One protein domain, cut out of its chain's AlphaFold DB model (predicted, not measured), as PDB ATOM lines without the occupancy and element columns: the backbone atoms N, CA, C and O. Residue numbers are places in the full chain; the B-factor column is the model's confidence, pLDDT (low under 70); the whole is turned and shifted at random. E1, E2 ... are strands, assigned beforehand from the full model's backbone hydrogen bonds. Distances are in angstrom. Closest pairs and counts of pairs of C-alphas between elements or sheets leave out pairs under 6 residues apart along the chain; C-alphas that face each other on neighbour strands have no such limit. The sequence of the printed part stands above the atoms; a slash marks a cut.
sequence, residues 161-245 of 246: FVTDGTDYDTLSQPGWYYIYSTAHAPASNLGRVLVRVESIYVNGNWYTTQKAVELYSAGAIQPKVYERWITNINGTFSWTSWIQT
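Overview. This is residues 161 to 245 of the 246 residues of an uncharacterized protein of Clostridium indicum (UniProt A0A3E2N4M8). One elongated, curled sheet, like part of a barrel: the long strands E2, E3 and E4 run side by side, with short E1 and E5 at the edges. Two long stretches hold no named element, residues 161 to 174, before E1, and residues 180 to 192, between E1 and E2; their C-alphas lie 6 to 15 A and 7 to 15 A from the mean of all C-alphas. The 85 printed residues hold no named helix and five strands in a meander, each the antiparallel neighbour of the one before, order E1 E2 E3 E4 E5; the class is all strand, with 39 residues in named elements, under half. The whole is compact, radius of gyration of the C-alphas 13.2 A, spans 43 by 25 by 18 A.

Arrangement. The sheet is twisted. E2, residues 193 to 202, and E3, residues 205 to 214, form a hairpin at 163 degrees; N 196 and O 211 are within hydrogen-bond range at 2.8 A. E4, residues 224 to 233, pairs staggered: 224 to 229 with E3, 230 to 233 with E5, residues 236 to 239. N 212 and O 226 are 2.8 A apart, N 231 and O 238 2.9 A. E1, residues 175 to 179, is antiparallel to E2, with N 177 and O 195 at 2.8 A; E1 and E4 are apart.

Along the chain. E1 begins at C-alpha 175 (33.208, -18.512, -47.283). E2 measures 28.4 A, E3 29.7 A and E4 28.7 A. E5 ends at C-alpha 239 (40.953, -32.767, -41.428).

Size, cuts and confidence. The printed part has no cut; the C-alphas of Gly 204 and Gly 219, the two farthest apart, are 44.0 A apart. The link E1 to E2 is long. The pLDDT is under 70 at residues 215 to 222 and 232 to 235.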
ATOM      1  N   PHE A 161      32.708 -12.394 -39.323       90.12
ATOM      2  CA  PHE A 161      33.301 -12.366 -37.986       90.12
ATOM      3  C   PHE A 161      32.721 -13.520 -37.171       90.12
ATOM      4  O   PHE A 161      31.520 -13.550 -36.904       90.12
ATOM      5  N   VAL A 162      33.566 -14.484 -36.817       91.19
ATOM      6  CA  VAL A 162      33.160 -15.671 -36.055       91.19
ATOM      7  C   VAL A 162      33.470 -15.449 -34.583       91.19
ATOM      8  O   VAL A 162      34.441 -14.768 -34.252       91.19
ATOM      9  N   THR A 163      32.661 -16.026 -33.697       93.75
ATOM     10  CA  THR A 163      32.879 -15.949 -32.251       93.75
ATOM     11  C   THR A 163      34.277 -16.449 -31.893       93.75
ATOM     12  O   THR A 163      34.683 -17.534 -32.320       93.75
ATOM     13  N   ASP A 164      35.006 -15.672 -31.096       90.50
ATOM     14  CA  ASP A 164      36.338 -16.050 -30.628       90.50
ATOM     15  C   ASP A 164      36.287 -17.395 -29.870       90.50
ATOM     16  O   ASP A 164      35.341 -17.684 -29.136       90.50
ATOM     17  N   GLY A 165      37.292 -18.245 -30.083       90.56
ATOM     18  CA  GLY A 165      37.349 -19.613 -29.557       90.56
ATOM     19  C   GLY A 165      36.583 -20.659 -30.375       90.56
ATOM     20  O   GLY A 165      36.614 -21.833 -30.015       90.56
ATOM     21  N   THR A 166      35.933 -20.276 -31.483       94.44
ATOM     22  CA  THR A 166      35.312 -21.240 -32.410       94.44
ATOM     23  C   THR A 166      36.368 -22.201 -32.968       94.44
ATOM     24  O   THR A 166      37.492 -21.804 -33.272       94.44
ATOM     25  N   ASP A 167      36.032 -23.480 -33.086       93.81
ATOM     26  CA  ASP A 167      36.949 -24.494 -33.603       93.81
ATOM     27  C   ASP A 167      37.082 -24.377 -35.129       93.81
ATOM     28  O   ASP A 167      36.074 -24.328 -35.843       93.81
ATOM     29  N   TYR A 168      38.316 -24.349 -35.644       92.38
ATOM     30  CA  TYR A 168      38.566 -24.269 -37.084       92.38
ATOM     31  C   TYR A 168      37.944 -25.450 -37.842       92.38
ATOM     32  O   TYR A 168      37.557 -25.290 -38.999       92.38
ATOM     33  N   ASP A 169      37.800 -26.623 -37.219       91.75
ATOM     34  CA  ASP A 169      37.221 -27.817 -37.851       91.75
ATOM     35  C   ASP A 169      35.728 -27.659 -38.163       91.75
ATOM     36  O   ASP A 169      35.207 -28.316 -39.068       91.75
ATOM     37  N   THR A 170      35.045 -26.753 -37.457       90.75
ATOM     38  CA  THR A 170      33.620 -26.460 -37.671       90.75
ATOM     39  C   THR A 170      33.372 -25.523 -38.856       90.75
ATOM     40  O   THR A 170      32.246 -25.444 -39.351       90.75
ATOM     41  N   LEU A 171      34.414 -24.851 -39.365       89.25
ATOM     42  CA  LEU A 171      34.342 -23.962 -40.531       89.25
ATOM     43  C   LEU A 171      34.325 -24.772 -41.840       89.25
ATOM     44  O   LEU A 171      35.292 -24.800 -42.599       89.25
ATOM     45  N   SER A 172      33.224 -25.472 -42.093       84.06
ATOM     46  CA  SER A 172      33.073 -26.378 -43.241       84.06
ATOM     47  C   SER A 172      32.301 -25.778 -44.418       84.06
ATOM     48  O   SER A 172      32.350 -26.323 -45.520       84.06
ATOM     49  N   GLN A 173      31.596 -24.666 -44.200       84.69
ATOM     50  CA  GLN A 173      30.837 -23.973 -45.240       84.69
ATOM     51  C   GLN A 173      31.759 -23.061 -46.064       84.69
ATOM     52  O   GLN A 173      32.586 -22.365 -45.478       84.69
ATOM     53  N   PRO A 174      31.628 -23.016 -47.401       85.94
ATOM     54  CA  PRO A 174      32.423 -22.115 -48.228       85.94
ATOM     55  C   PRO A 174      32.193 -20.644 -47.894       85.94
ATOM     56  O   PRO A 174      31.057 -20.175 -47.815       85.94
ATOM     57  N   GLY A 175      33.280 -19.899 -47.722       88.62
ATOM     58  CA  GLY A 175      33.208 -18.512 -47.283       88.62
ATOM     59  C   GLY A 175      34.546 -17.952 -46.821       88.62
ATOM     60  O   GLY A 175      35.559 -18.650 -46.778       88.62
ATOM     61  N   TRP A 176      34.533 -16.670 -46.463       90.31
ATOM     62  CA  TRP A 176      35.624 -16.023 -45.740       90.31
ATOM     63  C   TRP A 176      35.222 -15.867 -44.276       90.31
ATOM     64  O   TRP A 176      34.096 -15.467 -43.979       90.31
ATOM     65  N   TYR A 177      36.146 -16.145 -43.368       91.81
ATOM     66  CA  TYR A 177      35.933 -16.107 -41.928       91.81
ATOM     67  C   TYR A 177      37.071 -15.353 -41.260       91.81
ATOM     68  O   TYR A 177      38.233 -15.549 -41.604       91.81
ATOM     69  N   TYR A 178      36.746 -14.504 -40.295       91.88
ATOM     70  CA  TYR A 178      37.722 -13.804 -39.474       91.88
ATOM     71  C   TYR A 178      37.581 -14.283 -38.033       91.88
ATOM     72  O   TYR A 178      36.529 -14.100 -37.418       91.88
ATOM     73  N   ILE A 179      38.618 -14.942 -37.520       92.12
ATOM     74  CA  ILE A 179      38.543 -15.739 -36.292       92.12
ATOM     75  C   ILE A 179      39.763 -15.514 -35.395       92.12
ATOM     76  O   ILE A 179      40.880 -15.317 -35.873       92.12
ATOM     77  N   TYR A 180      39.548 -15.555 -34.081       92.06
ATOM     78  CA  TYR A 180      40.599 -15.688 -33.074       92.06
ATOM     79  C   TYR A 180      40.337 -16.954 -32.260       92.06
ATOM     80  O   TYR A 180      39.350 -17.018 -31.532       92.06
ATOM     81  N   SER A 181      41.159 -17.990 -32.412       92.38
ATOM     82  CA  SER A 181      40.955 -19.271 -31.726       92.38
ATOM     83  C   SER A 181      42.241 -20.088 -31.678       92.38
ATOM     84  O   SER A 181      43.111 -19.940 -32.537       92.38
ATOM     85  N   THR A 182      42.335 -20.968 -30.684       91.81
ATOM     86  CA  THR A 182      43.426 -21.937 -30.510       91.81
ATOM     87  C   THR A 182      42.989 -23.380 -30.784       91.81
ATOM     88  O   THR A 182      43.841 -24.258 -30.884       91.81
ATOM     89  N   ALA A 183      41.683 -23.653 -30.896       93.31
ATOM     90  CA  ALA A 183      41.153 -24.997 -31.130       93.31
ATOM     91  C   ALA A 183      41.401 -25.423 -32.585       93.31
ATOM     92  O   ALA A 183      40.899 -24.774 -33.496       93.31
ATOM     93  N   HIS A 184      42.216 -26.460 -32.801       93.12
ATOM     94  CA  HIS A 184      42.686 -26.905 -34.128       93.12
ATOM     95  C   HIS A 184      43.268 -25.783 -35.008       93.12
ATOM     96  O   HIS A 184      43.216 -25.834 -36.240       93.12
ATOM     97  N   ALA A 185      43.849 -24.765 -34.369       90.88
ATOM     98  CA  ALA A 185      44.489 -23.658 -35.061       90.88
ATOM     99  C   ALA A 185      45.755 -24.119 -35.818       90.88
ATOM    100  O   ALA A 185      46.402 -25.084 -35.399       90.88
ATOM    101  N   PRO A 186      46.154 -23.418 -36.896       90.75
ATOM    102  CA  PRO A 186      47.331 -23.783 -37.689       90.75
ATOM    103  C   PRO A 186      48.659 -23.806 -36.926       90.75
ATOM    104  O   PRO A 186      49.568 -24.552 -37.280       90.75
ATOM    105  N   ALA A 187      48.776 -22.979 -35.888       87.50
ATOM    106  CA  ALA A 187      49.934 -22.892 -35.015       87.50
ATOM    107  C   ALA A 187      49.519 -22.347 -33.640       87.50
ATOM    108  O   ALA A 187      48.408 -21.841 -33.454       87.50
ATOM    109  N   SER A 188      50.423 -22.438 -32.668       85.81
ATOM    110  CA  SER A 188      50.256 -21.795 -31.366       85.81
ATOM    111  C   SER A 188      50.572 -20.297 -31.439       85.81
ATOM    112  O   SER A 188      51.373 -19.856 -32.260       85.81
ATOM    113  N   ASN A 189      49.958 -19.516 -30.541       82.88
ATOM    114  CA  ASN A 189      50.181 -18.070 -30.394       82.88
ATOM    115  C   ASN A 189      49.873 -17.232 -31.650       82.88
ATOM    116  O   ASN A 189      50.514 -16.204 -31.876       82.88
ATOM    117  N   LEU A 190      48.897 -17.664 -32.452       83.50
ATOM    118  CA  LEU A 190      48.412 -16.904 -33.602       83.50
ATOM    119  C   LEU A 190      47.562 -15.704 -33.169       83.50
ATOM    120  O   LEU A 190      46.815 -15.773 -32.190       83.50
ATOM    121  N   GLY A 191      47.653 -14.617 -33.938       84.25
ATOM    122  CA  GLY A 191      46.724 -13.489 -33.866       84.25
ATOM    123  C   GLY A 191      45.347 -13.811 -34.465       84.25
ATOM    124  O   GLY A 191      44.932 -14.965 -34.566       84.25
ATOM    125  N   ARG A 192      44.607 -12.778 -34.890       87.69
ATOM    126  CA  ARG A 192      43.394 -12.988 -35.698       87.69
ATOM    127  C   ARG A 192      43.777 -13.498 -37.086       87.69
ATOM    128  O   ARG A 192      44.654 -12.939 -37.744       87.69
ATOM    129  N   VAL A 193      43.081 -14.536 -37.527       90.38
ATOM    130  CA  VAL A 193      43.348 -15.251 -38.774       90.38
ATOM    131  C   VAL A 193      42.180 -15.054 -39.731       90.38
ATOM    132  O   VAL A 193      41.013 -15.161 -39.346       90.38
ATOM    133  N   LEU A 194      42.499 -14.776 -40.994       91.38
ATOM    134  CA  LEU A 194      41.541 -14.806 -42.091       91.38
ATOM    135  C   LEU A 194      41.548 -16.207 -42.706       91.38
ATOM    136  O   LEU A 194      42.567 -16.644 -43.232       91.38
ATOM    137  N   VAL A 195      40.419 -16.904 -42.662       91.94
ATOM    138  CA  VAL A 195      40.262 -18.253 -43.213       91.94
ATOM    139  C   VAL A 195      39.357 -18.197 -44.436       91.94
ATOM    140  O   VAL A 195      38.226 -17.726 -44.356       91.94
ATOM    141  N   ARG A 196      39.838 -18.700 -45.571       91.69
ATOM    142  CA  ARG A 196      39.021 -19.014 -46.745       91.69
ATOM    143  C   ARG A 196      38.693 -20.499 -46.715       91.69
ATOM    144  O   ARG A 196      39.602 -21.322 -46.648       91.69
ATOM    145  N   VAL A 197      37.411 -20.819 -46.797       89.69
ATOM    146  CA  VAL A 197      36.908 -22.186 -46.933       89.69
ATOM    147  C   VAL A 197      36.368 -22.348 -48.346       89.69
ATOM    148  O   VAL A 197      35.589 -21.509 -48.805       89.69
ATOM    149  N   GLU A 198      36.769 -23.408 -49.036       87.31
ATOM    150  CA  GLU A 198      36.265 -23.742 -50.372       87.31
ATOM    151  C   GLU A 198      35.823 -25.193 -50.408       87.31
ATOM    152  O   GLU A 198      36.525 -26.044 -49.864       87.31
ATOM    153  N   SER A 199      34.713 -25.486 -51.085       83.00
ATOM    154  CA  SER A 199      34.224 -26.855 -51.237       83.00
ATOM    155  C   SER A 199      33.833 -27.160 -52.674       83.00
ATOM    156  O   SER A 199      33.206 -26.339 -53.345       83.00
ATOM    157  N   ILE A 200      34.155 -28.372 -53.117       77.38
ATOM    158  CA  ILE A 200      33.738 -28.929 -54.405       77.38
ATOM    159  C   ILE A 200      33.109 -30.304 -54.193       77.38
ATOM    160  O   ILE A 200      33.523 -31.049 -53.302       77.38
ATOM    161  N   TYR A 201      32.121 -30.648 -55.014       75.50
ATOM    162  CA  TYR A 201      31.538 -31.984 -55.033       75.50
ATOM    163  C   TYR A 201      32.106 -32.780 -56.206       75.50
ATOM    164  O   TYR A 201      31.964 -32.384 -57.362       75.50
ATOM    165  N   VAL A 202      32.780 -33.893 -55.919       76.75
ATOM    166  CA  VAL A 202      33.412 -34.743 -56.937       76.75
ATOM    167  C   VAL A 202      33.066 -36.198 -56.643       76.75
ATOM    168  O   VAL A 202      33.283 -36.681 -55.534       76.75
ATOM    169  N   ASN A 203      32.528 -36.913 -57.635       80.38
ATOM    170  CA  ASN A 203      32.237 -38.351 -57.558       80.38
ATOM    171  C   ASN A 203      31.472 -38.770 -56.286       80.38
ATOM    172  O   ASN A 203      31.868 -39.703 -55.586       80.38
ATOM    173  N   GLY A 204      30.397 -38.055 -55.946       74.56
ATOM    174  CA  GLY A 204      29.554 -38.407 -54.803       74.56
ATOM    175  C   GLY A 204      30.034 -37.875 -53.444       74.56
ATOM    176  O   GLY A 204      29.340 -38.058 -52.445       74.56
ATOM    177  N   ASN A 205      31.195 -37.213 -53.385       77.62
ATOM    178  CA  ASN A 205      31.827 -36.778 -52.141       77.62
ATOM    179  C   ASN A 205      32.130 -35.275 -52.141       77.62
ATOM    180  O   ASN A 205      32.572 -34.713 -53.141       77.62
ATOM    181  N   TRP A 206      31.931 -34.634 -50.988       76.00
ATOM    182  CA  TRP A 206      32.361 -33.257 -50.754       76.00
ATOM    183  C   TRP A 206      33.832 -33.213 -50.350       76.00
ATOM    184  O   TRP A 206      34.252 -33.914 -49.430       76.00
ATOM    185  N   TYR A 207      34.589 -32.342 -51.004       81.38
ATOM    186  CA  TYR A 207      35.968 -32.022 -50.664       81.38
ATOM    187  C   TYR A 207      36.026 -30.562 -50.250       81.38
ATOM    188  O   TYR A 207      35.695 -29.685 -51.045       81.38
ATOM    189  N   THR A 208      36.449 -30.308 -49.016       86.75
ATOM    190  CA  THR A 208      36.590 -28.964 -48.449       86.75
ATOM    191  C   THR A 208      38.055 -28.663 -48.161       86.75
ATOM    192  O   THR A 208      38.782 -29.493 -47.619       86.75
ATOM    193  N   THR A 209      38.487 -27.454 -48.493       89.75
ATOM    194  CA  THR A 209      39.819 -26.928 -48.198       89.75
ATOM    195  C   THR A 209      39.704 -25.706 -47.303       89.75
ATOM    196  O   THR A 209      38.722 -24.964 -47.366       89.75
ATOM    197  N   GLN A 210      40.708 -25.505 -46.456       93.12
ATOM    198  CA  GLN A 210      40.866 -24.303 -45.657       93.12
ATOM    199  C   GLN A 210      42.223 -23.687 -45.936       93.12
ATOM    200  O   GLN A 210      43.254 -24.354 -45.844       93.12
ATOM    201  N   LYS A 211      42.211 -22.388 -46.216       92.19
ATOM    202  CA  LYS A 211      43.402 -21.559 -46.331       92.19
ATOM    203  C   LYS A 211      43.343 -20.464 -45.281       92.19
ATOM    204  O   LYS A 211      42.495 -19.580 -45.358       92.19
ATOM    205  N   ALA A 212      44.229 -20.541 -44.303       92.25
ATOM    206  CA  ALA A 212      44.349 -19.594 -43.209       92.25
ATOM    207  C   ALA A 212      45.515 -18.636 -43.473       92.25
ATOM    208  O   ALA A 212      46.620 -19.060 -43.803       92.25
ATOM    209  N   VAL A 213      45.267 -17.339 -43.323       89.62
ATOM    210  CA  VAL A 213      46.270 -16.281 -43.448       89.62
ATOM    211  C   VAL A 213      46.328 -15.521 -42.133       89.62
ATOM    212  O   VAL A 213      45.355 -14.879 -41.728       89.62
ATOM    213  N   GLU A 214      47.477 -15.588 -41.468       84.00
ATOM    214  CA  GLU A 214      47.782 -14.728 -40.331       84.00
ATOM    215  C   GLU A 214      48.342 -13.407 -40.865       84.00
ATOM    216  O   GLU A 214      49.431 -13.363 -41.437       84.00
ATOM    217  N   LEU A 215      47.582 -12.322 -40.697       69.12
ATOM    218  CA  LEU A 215      47.975 -10.997 -41.185       69.12
ATOM    219  C   LEU A 215      48.943 -10.275 -40.233       69.12
ATOM    220  O   LEU A 215      49.631  -9.351 -40.659       69.12
ATOM    221  N   TYR A 216      48.996 -10.671 -38.955       65.06
ATOM    222  CA  TYR A 216      49.878 -10.072 -37.955       65.06
ATOM    223  C   TYR A 216      50.200 -11.073 -36.840       65.06
ATOM    224  O   TYR A 216      49.289 -11.537 -36.156       65.06
ATOM    225  N   SER A 217      51.489 -11.364 -36.635       60.12
ATOM    226  CA  SER A 217      51.970 -12.175 -35.508       60.12
ATOM    227  C   SER A 217      52.715 -11.290 -34.507       60.12
ATOM    228  O   SER A 217      53.343 -10.303 -34.889       60.12
ATOM    229  N   ALA A 218      52.702 -11.650 -33.221       56.53
ATOM    230  CA  ALA A 218      53.348 -10.875 -32.155       56.53
ATOM    231  C   ALA A 218      54.894 -10.777 -32.259       56.53
ATOM    232  O   ALA A 218      55.516 -10.161 -31.398       56.53
ATOM    233  N   GLY A 219      55.529 -11.357 -33.289       57.66
ATOM    234  CA  GLY A 219      56.992 -11.391 -33.425       57.66
ATOM    235  C   GLY A 219      57.561 -11.435 -34.849       57.66
ATOM    236  O   GLY A 219      58.774 -11.549 -34.990       57.66
ATOM    237  N   ALA A 220      56.744 -11.344 -35.905       54.56
ATOM    238  CA  ALA A 220      57.222 -11.304 -37.292       54.56
ATOM    239  C   ALA A 220      56.301 -10.457 -38.189       54.56
ATOM    240  O   ALA A 220      55.081 -10.584 -38.126       54.56
ATOM    241  N   ILE A 221      56.911  -9.624 -39.043       58.28
ATOM    242  CA  ILE A 221      56.243  -8.695 -39.984       58.28
ATOM    243  C   ILE A 221      55.762  -9.424 -41.258       58.28
ATOM    244  O   ILE A 221      55.053  -8.851 -42.083       58.28
ATOM    245  N   GLN A 222      56.139 -10.691 -41.442       69.44
ATOM    246  CA  GLN A 222      55.782 -11.458 -42.634       69.44
ATOM    247  C   GLN A 222      54.485 -12.251 -42.407       69.44
ATOM    248  O   GLN A 222      54.391 -12.961 -41.401       69.44
ATOM    249  N   PRO A 223      53.493 -12.137 -43.313       73.75
ATOM    250  CA  PRO A 223      52.266 -12.917 -43.232       73.75
ATOM    251  C   PRO A 223      52.581 -14.399 -43.416       73.75
ATOM    252  O   PRO A 223      53.346 -14.761 -44.309       73.75
ATOM    253  N   LYS A 224      51.966 -15.243 -42.589       84.50
ATOM    254  CA  LYS A 224      52.093 -16.700 -42.684       84.50
ATOM    255  C   LYS A 224      50.838 -17.290 -43.298       84.50
ATOM    256  O   LYS A 224      49.723 -16.891 -42.944       84.50
ATOM    257  N   VAL A 225      51.021 -18.239 -44.207       87.94
ATOM    258  CA  VAL A 225      49.924 -18.902 -44.913       87.94
ATOM    259  C   VAL A 225      49.926 -20.380 -44.575       87.94
ATOM    260  O   VAL A 225      50.945 -21.056 -44.678       87.94
ATOM    261  N   TYR A 226      48.756 -20.879 -44.201       92.12
ATOM    262  CA  TYR A 226      48.536 -22.267 -43.844       92.12
ATOM    263  C   TYR A 226      47.419 -22.850 -44.694       92.12
ATOM    264  O   TYR A 226      46.399 -22.200 -44.927       92.12
ATOM    265  N   GLU A 227      47.589 -24.088 -45.128       92.44
ATOM    266  CA  GLU A 227      46.597 -24.814 -45.912       92.44
ATOM    267  C   GLU A 227      46.350 -26.193 -45.302       92.44
ATOM    268  O   GLU A 227      47.267 -26.848 -44.801       92.44
ATOM    269  N   ARG A 228      45.091 -26.626 -45.325       92.12
ATOM    270  CA  ARG A 228      44.682 -27.999 -45.023       92.12
ATOM    271  C   ARG A 228      43.429 -28.359 -45.801       92.12
ATOM    272  O   ARG A 228      42.733 -27.488 -46.325       92.12
ATOM    273  N   TRP A 229      43.104 -29.639 -45.841       88.12
ATOM    274  CA  TRP A 229      41.902 -30.127 -46.503       88.12
ATOM    275  C   TRP A 229      41.252 -31.235 -45.689       88.12
ATOM    276  O   TRP A 229      41.883 -31.872 -44.848       88.12
ATOM    277  N   ILE A 230      39.961 -31.440 -45.914       84.56
ATOM    278  CA  ILE A 230      39.235 -32.566 -45.345       84.56
ATOM    279  C   ILE A 230      39.346 -33.745 -46.308       84.56
ATOM    280  O   ILE A 230      39.129 -33.612 -47.514       84.56
ATOM    281  N   THR A 231      39.698 -34.909 -45.781       74.31
ATOM    282  CA  THR A 231      39.705 -36.159 -46.544       74.31
ATOM    283  C   THR A 231      38.633 -37.083 -45.995       74.31
ATOM    284  O   THR A 231      38.540 -37.265 -44.781       74.31
ATOM    285  N   ASN A 232      37.841 -37.681 -46.884       67.62
ATOM    286  CA  ASN A 232      36.990 -38.809 -46.527       67.62
ATOM    287  C   ASN A 232      37.834 -40.087 -46.592       67.62
ATOM    288  O   ASN A 232      38.261 -40.495 -47.673       67.62
ATOM    289  N   ILE A 233      38.086 -40.699 -45.436       62.03
ATOM    290  CA  ILE A 233      38.759 -41.993 -45.330       62.03
ATOM    291  C   ILE A 233      37.733 -42.973 -44.761       62.03
ATOM    292  O   ILE A 233      37.319 -42.854 -43.610       62.03
ATOM    293  N   ASN A 234      37.304 -43.943 -45.574       67.38
ATOM    294  CA  ASN A 234      36.356 -44.997 -45.181       67.38
ATOM    295  C   ASN A 234      35.025 -44.480 -44.589       67.38
ATOM    296  O   ASN A 234      34.495 -45.060 -43.645       67.38
ATOM    297  N   GLY A 235      34.483 -43.377 -45.115       65.75
ATOM    298  CA  GLY A 235      33.220 -42.793 -44.649       65.75
ATOM    299  C   GLY A 235      33.355 -41.875 -43.432       65.75
ATOM    300  O   GLY A 235      32.354 -41.324 -42.982       65.75
ATOM    301  N   THR A 236      34.573 -41.679 -42.913       71.81
ATOM    302  CA  THR A 236      34.860 -40.719 -41.841       71.81
ATOM    303  C   THR A 236      35.601 -39.520 -42.418       71.81
ATOM    304  O   THR A 236      36.635 -39.666 -43.072       71.81
ATOM    305  N   PHE A 237      35.064 -38.324 -42.189       75.38
ATOM    306  CA  PHE A 237      35.706 -37.077 -42.581       75.38
ATOM    307  C   PHE A 237      36.697 -36.644 -41.504       75.38
ATOM    308  O   PHE A 237      36.301 -36.399 -40.366       75.38
ATOM    309  N   SER A 238      37.964 -36.513 -41.885       83.19
ATOM    310  CA  SER A 238      39.024 -36.022 -41.005       83.19
ATOM    311  C   SER A 238      39.800 -34.912 -41.700       83.19
ATOM    312  O   SER A 238      40.164 -35.036 -42.873       83.19
ATOM    313  N   TRP A 239      40.057 -33.825 -40.976       88.88
ATOM    314  CA  TRP A 239      40.953 -32.767 -41.428       88.88
ATOM    315  C   TRP A 239      42.397 -33.265 -41.437       88.88
ATOM    316  O   TRP A 239      42.849 -33.911 -40.489       88.88
ATOM    317  N   THR A 240      43.144 -32.950 -42.495       90.06
ATOM    318  CA  THR A 240      44.597 -33.119 -42.478       90.06
ATOM    319  C   THR A 240      45.236 -32.126 -41.515       90.06
ATOM    320  O   THR A 240      44.671 -31.076 -41.194       90.06
ATOM    321  N   SER A 241      46.461 -32.426 -41.084       91.19
ATOM    322  CA  SER A 241      47.293 -31.436 -40.401       91.19
ATOM    323  C   SER A 241      47.494 -30.202 -41.283       91.19
ATOM    324  O   SER A 241      47.537 -30.300 -42.512       91.19
ATOM    325  N   TRP A 242      47.626 -29.043 -40.643       92.62
ATOM    326  CA  TRP A 242      47.978 -27.803 -41.320       92.62
ATOM    327  C   TRP A 242      49.392 -27.872 -41.892       92.62
ATOM    328  O   TRP A 242      50.323 -28.324 -41.226       92.62
ATOM    329  N   ILE A 243      49.548 -27.383 -43.118       92.56
ATOM    330  CA  ILE A 243      50.833 -27.222 -43.792       92.56
ATOM    331  C   ILE A 243      51.065 -25.724 -43.964       92.56
ATOM    332  O   ILE A 243      50.234 -25.036 -44.556       92.56
ATOM    333  N   GLN A 244      52.180 -25.204 -43.447       89.94
ATOM    334  CA  GLN A 244      52.587 -23.828 -43.728       89.94
ATOM    335  C   GLN A 244      53.184 -23.767 -45.139       89.94
ATOM    336  O   GLN A 244      54.131 -24.493 -45.439       89.94
ATOM    337  N   THR A 245      52.619 -22.931 -46.006       86.94
ATOM    338  CA  THR A 245      53.004 -22.835 -47.422       86.94
ATOM    339  C   THR A 245      53.795 -21.572 -47.748       86.94
ATOM    340  O   THR A 245      54.517 -21.568 -48.744       86.94
TER     341      THR A 245